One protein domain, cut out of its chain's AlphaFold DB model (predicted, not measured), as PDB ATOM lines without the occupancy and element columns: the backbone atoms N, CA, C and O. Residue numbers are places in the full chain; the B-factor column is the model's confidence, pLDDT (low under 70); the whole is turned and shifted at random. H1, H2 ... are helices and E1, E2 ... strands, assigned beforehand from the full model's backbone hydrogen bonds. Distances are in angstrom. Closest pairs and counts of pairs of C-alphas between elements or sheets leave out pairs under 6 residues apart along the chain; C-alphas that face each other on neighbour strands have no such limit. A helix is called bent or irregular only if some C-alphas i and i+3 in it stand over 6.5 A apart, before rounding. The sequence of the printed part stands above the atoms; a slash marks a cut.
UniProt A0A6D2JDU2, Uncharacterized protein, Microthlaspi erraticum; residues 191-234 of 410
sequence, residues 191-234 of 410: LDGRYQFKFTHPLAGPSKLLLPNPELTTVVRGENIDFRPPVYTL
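This is residues 191 to 234 of the 410 residues of an uncharacterized protein of Microthlaspi erraticum (UniProt A0A6D2JDU2). A bent two-stranded hairpin, E1 and E2, makes one side of this domain; a single-turn helix, H1, follows just past the end of E2, and from it residues 218 to 234 swing out in a wide loop and fold back toward the hairpin. The printed part has 44 residues, with two named strands and one named helix in the order E1, E2, H1, and the two strands form one antiparallel sheet. The class is mixed, helices and strands, though only 19 residues are in named elements, under half. The whole is only just compact, close to loose, with a radius of gyration of the C-alphas of 10.6 A and spans of 30 by 22 by 15 A.

Look first at E1, residues 194 to 201, and E2, residues 205 to 211, an antiparallel hairpin with 155 degrees between their directions. C-alphas 198 and 208 face each other at 4.6 A, and E1 bends by 53 degrees at Lys 198. Within hydrogen-bond range you will find N 197 and O 209 at 2.8 A, and N 207 and O 199 at 2.7 A. H1, residues 214 to 217, is apart from E1. H1 is too short for an O i to N i+4 pair; its one O i to N i+3 pair is within range.

Find C-alpha 194 at (292.311, 420.439, 287.758); from there E1 runs 19.7 A to His 201. E2 starts at C-alpha 205, (303.050, 429.920, 304.138), and runs 18.8 A to Leu 211. H1 ends at C-alpha 217, (290.709, 416.313, 300.682).

The two C-alphas farthest apart, those of Asp 192 and Arg 221, are 30.1 A apart. The printed part has no cut, and the links E1 to E2 and E2 to H1 are tight. The mean pLDDT of the printed part is 71.9; 16 residues are under 70, among them residues 191 to 195 and 219 to 224.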
ATOM      1  N   LEU A 191     294.166 424.185 285.535       64.88
ATOM      2  CA  LEU A 191     295.473 423.714 285.093       64.88
ATOM      3  C   LEU A 191     295.376 422.194 284.909       64.88
ATOM      4  O   LEU A 191     295.094 421.474 285.868       64.88
ATOM      5  N   ASP A 192     295.572 421.712 283.683       67.75
ATOM      6  CA  ASP A 192     295.514 420.286 283.318       67.75
ATOM      7  C   ASP A 192     294.236 419.559 283.780       67.75
ATOM      8  O   ASP A 192     294.290 418.464 284.344       67.75
ATOM      9  N   GLY A 193     293.066 420.181 283.599       65.81
ATOM     10  CA  GLY A 193     291.784 419.597 284.017       65.81
ATOM     11  C   GLY A 193     291.548 419.600 285.532       65.81
ATOM     12  O   GLY A 193     290.621 418.951 286.019       65.81
ATOM     13  N   ARG A 194     292.399 420.294 286.301       61.84
ATOM     14  CA  ARG A 194     292.311 420.439 287.758       61.84
ATOM     15  C   ARG A 194     292.266 421.914 288.156       61.84
ATOM     16  O   ARG A 194     292.862 422.772 287.524       61.84
ATOM     17  N   TYR A 195     291.581 422.225 289.242       69.62
ATOM     18  CA  TYR A 195     291.440 423.565 289.790       69.62
ATOM     19  C   TYR A 195     292.581 423.909 290.741       69.62
ATOM     20  O   TYR A 195     292.803 423.217 291.735       69.62
ATOM     21  N   GLN A 196     293.270 425.016 290.475       71.50
ATOM     22  CA  GLN A 196     294.283 425.564 291.363       71.50
ATOM     23  C   GLN A 196     293.629 426.295 292.535       71.50
ATOM     24  O   GLN A 196     292.964 427.322 292.380       71.50
ATOM     25  N   PHE A 197     293.863 425.763 293.725       69.31
ATOM     26  CA  PHE A 197     293.336 426.249 294.982       69.31
ATOM     27  C   PHE A 197     294.429 426.930 295.809       69.31
ATOM     28  O   PHE A 197     295.514 426.376 295.957       69.31
ATOM     29  N   LYS A 198     294.151 428.114 296.368       73.94
ATOM     30  CA  LYS A 198     295.101 428.880 297.197       73.94
ATOM     31  C   LYS A 198     294.741 428.784 298.681       73.94
ATOM     32  O   LYS A 198     293.587 429.017 299.056       73.94
ATOM     33  N   PHE A 199     295.720 428.485 299.528       70.31
ATOM     34  CA  PHE A 199     295.550 428.398 300.980       70.31
ATOM     35  C   PHE A 199     296.819 428.787 301.742       70.31
ATOM     36  O   PHE A 199     297.829 429.076 301.124       70.31
ATOM     37  N   THR A 200     296.761 428.832 303.073       70.94
ATOM     38  CA  THR A 200     297.937 429.086 303.922       70.94
ATOM     39  C   THR A 200     298.310 427.790 304.633       70.94
ATOM     40  O   THR A 200     297.498 427.253 305.387       70.94
ATOM     41  N   HIS A 201     299.505 427.270 304.370       76.25
ATOM     42  CA  HIS A 201     300.046 426.063 304.976       76.25
ATOM     43  C   HIS A 201     300.837 426.390 306.260       76.25
ATOM     44  O   HIS A 201     301.667 427.300 306.236       76.25
ATOM     45  N   PRO A 202     300.674 425.634 307.365       69.56
ATOM     46  CA  PRO A 202     301.312 425.965 308.648       69.56
ATOM     47  C   PRO A 202     302.844 426.029 308.632       69.56
ATOM     48  O   PRO A 202     303.429 426.796 309.385       69.56
ATOM     49  N   LEU A 203     303.494 425.209 307.802       77.00
ATOM     50  CA  LEU A 203     304.963 425.163 307.707       77.00
ATOM     51  C   LEU A 203     305.521 425.973 306.539       77.00
ATOM     52  O   LEU A 203     306.728 426.139 306.437       77.00
ATOM     53  N   ALA A 204     304.655 426.367 305.611       73.50
ATOM     54  CA  ALA A 204     305.075 426.654 304.250       73.50
ATOM     55  C   ALA A 204     304.423 427.932 303.689       73.50
ATOM     56  O   ALA A 204     304.728 428.353 302.585       73.50
ATOM     57  N   GLY A 205     303.577 428.604 304.480       74.62
ATOM     58  CA  GLY A 205     303.050 429.920 304.138       74.62
ATOM     59  C   GLY A 205     301.980 429.873 303.040       74.62
ATOM     60  O   GLY A 205     301.196 428.924 302.990       74.62
ATOM     61  N   PRO A 206     301.841 430.922 302.215       72.75
ATOM     62  CA  PRO A 206     300.880 430.967 301.112       72.75
ATOM     63  C   PRO A 206     301.126 429.865 300.063       72.75
ATOM     64  O   PRO A 206     301.955 429.987 299.177       72.75
ATOM     65  N   SER A 207     300.333 428.798 300.087       78.94
ATOM     66  CA  SER A 207     300.529 427.614 299.248       78.94
ATOM     67  C   SER A 207     299.405 427.393 298.230       78.94
ATOM     68  O   SER A 207     298.283 427.902 298.354       78.94
ATOM     69  N   LYS A 208     299.691 426.588 297.198       81.12
ATOM     70  CA  LYS A 208     298.740 426.237 296.129       81.12
ATOM     71  C   LYS A 208     298.602 424.716 296.001       81.12
ATOM     72  O   LYS A 208     299.590 423.997 296.085       81.12
ATOM     73  N   LEU A 209     297.385 424.225 295.763       78.88
ATOM     74  CA  LEU A 209     297.066 422.800 295.594       78.88
ATOM     75  C   LEU A 209     296.114 422.594 294.413       78.88
ATOM     76  O   LEU A 209     295.207 423.396 294.212       78.88
ATOM     77  N   LEU A 210     296.278 421.510 293.654       79.75
ATOM     78  CA  LEU A 210     295.350 421.138 292.581       79.75
ATOM     79  C   LEU A 210     294.217 420.240 293.096       79.75
ATOM     80  O   LEU A 210     294.465 419.248 293.781       79.75
ATOM     81  N   LEU A 211     292.979 420.568 292.725       71.75
ATOM     82  CA  LEU A 211     291.762 419.809 293.023       71.75
ATOM     83  C   LEU A 211     291.075 419.337 291.729       71.75
ATOM     84  O   LEU A 211     291.155 420.038 290.732       71.75
ATOM     85  N   PRO A 212     290.351 418.207 291.706       65.75
ATOM     86  CA  PRO A 212     290.092 417.315 292.829       65.75
ATOM     87  C   PRO A 212     291.336 416.507 293.216       65.75
ATOM     88  O   PRO A 212     292.051 415.988 292.362       65.75
ATOM     89  N   ASN A 213     291.574 416.381 294.522       69.56
ATOM     90  CA  ASN A 213     292.543 415.445 295.089       69.56
ATOM     91  C   ASN A 213     291.874 414.693 296.251       69.56
ATOM     92  O   ASN A 213     292.032 415.094 297.409       69.56
ATOM     93  N   PRO A 214     291.055 413.666 295.956       70.56
ATOM     94  CA  PRO A 214     290.234 412.993 296.960       70.56
ATOM     95  C   PRO A 214     291.049 412.426 298.124       70.56
ATOM     96  O   PRO A 214     290.606 412.510 299.264       70.56
ATOM     97  N   GLU A 215     292.257 411.925 297.873       72.56
ATOM     98  CA  GLU A 215     293.113 411.334 298.908       72.56
ATOM     99  C   GLU A 215     293.453 412.326 300.022       72.56
ATOM    100  O   GLU A 215     293.373 411.989 301.200       72.56
ATOM    101  N   LEU A 216     293.773 413.571 299.664       73.12
ATOM    102  CA  LEU A 216     294.128 414.595 300.649       73.12
ATOM    103  C   LEU A 216     292.895 415.318 301.198       73.12
ATOM    104  O   LEU A 216     292.897 415.803 302.329       73.12
ATOM    105  N   THR A 217     291.831 415.410 300.400       70.19
ATOM    106  CA  THR A 217     290.709 416.313 300.682       70.19
ATOM    107  C   THR A 217     289.476 415.648 301.288       70.19
ATOM    108  O   THR A 217     288.628 416.348 301.836       70.19
ATOM    109  N   THR A 218     289.357 414.319 301.273       70.50
ATOM    110  CA  THR A 218     288.153 413.643 301.787       70.50
ATOM    111  C   THR A 218     288.043 413.754 303.308       70.50
ATOM    112  O   THR A 218     288.853 413.178 304.028       70.50
ATOM    113  N   VAL A 219     287.020 414.440 303.828       66.44
ATOM    114  CA  VAL A 219     286.776 414.539 305.278       66.44
ATOM    115  C   VAL A 219     285.940 413.346 305.752       66.44
ATOM    116  O   VAL A 219     284.732 413.323 305.548       66.44
ATOM    117  N   VAL A 220     286.580 412.345 306.372       65.00
ATOM    118  CA  VAL A 220     285.898 411.103 306.806       65.00
ATOM    119  C   VAL A 220     285.606 411.085 308.308       65.00
ATOM    120  O   VAL A 220     284.485 410.808 308.718       65.00
ATOM    121  N   ARG A 221     286.615 411.365 309.142       63.31
ATOM    122  CA  ARG A 221     286.522 411.304 310.619       63.31
ATOM    123  C   ARG A 221     286.846 412.629 311.308       63.31
ATOM    124  O   ARG A 221     286.994 412.680 312.525       63.31
ATOM    125  N   GLY A 222     287.020 413.691 310.523       65.38
ATOM    126  CA  GLY A 222     287.425 415.006 311.014       65.38
ATOM    127  C   GLY A 222     288.918 415.201 311.260       65.38
ATOM    128  O   GLY A 222     289.346 416.334 311.450       65.38
ATOM    129  N   GLU A 223     289.714 414.130 311.219       67.81
ATOM    130  CA  GLU A 223     291.167 414.164 311.453       67.81
ATOM    131  C   GLU A 223     291.897 415.117 310.493       67.81
ATOM    132  O   GLU A 223     292.874 415.753 310.870       67.81
ATOM    133  N   ASN A 224     291.377 415.283 309.276       68.25
ATOM    134  CA  ASN A 224     291.926 416.152 308.238       68.25
ATOM    135  C   ASN A 224     291.158 417.476 308.048       68.25
ATOM    136  O   ASN A 224     291.320 418.142 307.025       68.25
ATOM    137  N   ILE A 225     290.321 417.881 309.016       72.69
ATOM    138  CA  ILE A 225     289.756 419.246 309.045       72.69
ATOM    139  C   ILE A 225     290.878 420.274 309.205       72.69
ATOM    140  O   ILE A 225     290.861 421.335 308.573       72.69
ATOM    141  N   ASP A 226     291.881 419.920 310.006       64.88
ATOM    142  CA  ASP A 226     293.177 420.579 310.040       64.88
ATOM    143  C   ASP A 226     294.003 420.101 308.839       64.88
ATOM    144  O   ASP A 226     294.889 419.256 308.944       64.88
ATOM    145  N   PHE A 227     293.597 420.546 307.653       70.81
ATOM    146  CA  PHE A 227     294.194 420.122 306.397       70.81
ATOM    147  C   PHE A 227     295.660 420.556 306.328       70.81
ATOM    148  O   PHE A 227     295.974 421.737 306.166       70.81
ATOM    149  N   ARG A 228     296.552 419.573 306.458       73.75
ATOM    150  CA  ARG A 228     298.009 419.740 306.475       73.75
ATOM    151  C   ARG A 228     298.644 418.778 305.472       73.75
ATOM    152  O   ARG A 228     299.205 417.756 305.868       73.75
ATOM    153  N   PRO A 229     298.466 419.035 304.169       77.38
ATOM    154  CA  PRO A 229     299.027 418.185 303.137       77.38
ATOM    155  C   PRO A 229     300.562 418.262 303.185       77.38
ATOM    156  O   PRO A 229     301.112 419.316 303.504       77.38
ATOM    157  N   PRO A 230     301.285 417.182 302.860       81.69
ATOM    158  CA  PRO A 230     302.741 417.228 302.821       81.69
ATOM    159  C   PRO A 230     303.257 418.284 301.833       81.69
ATOM    160  O   PRO A 230     302.693 418.441 300.752       81.69
ATOM    161  N   VAL A 231     304.358 418.969 302.160       79.12
ATOM    162  CA  VAL A 231     304.878 420.105 301.365       79.12
ATOM    163  C   VAL A 231     305.150 419.733 299.902       79.12
ATOM    164  O   VAL A 231     304.845 420.513 299.008       79.12
ATOM    165  N   TYR A 232     305.609 418.507 299.633       77.62
ATOM    166  CA  TYR A 232     305.854 418.012 298.269       77.62
ATOM    167  C   TYR A 232     304.588 417.892 297.401       77.62
ATOM    168  O   TYR A 232     304.676 417.691 296.195       77.62
ATOM    169  N   THR A 233     303.395 417.964 297.999       78.62
ATOM    170  CA  THR A 233     302.115 417.939 297.269       78.62
ATOM    171  C   THR A 233     301.660 419.332 296.827       78.62
ATOM    172  O   THR A 233     300.661 419.462 296.115       78.62
ATOM    173  N   LEU A 234     302.374 420.374 297.261       80.12
ATOM    174  CA  LEU A 234     302.065 421.769 296.989       80.12
ATOM    175  C   LEU A 234     302.712 422.202 295.674       80.12
ATOM    176  O   LEU A 234     303.852 421.861 295.375       80.12
TER     177      LEU A 234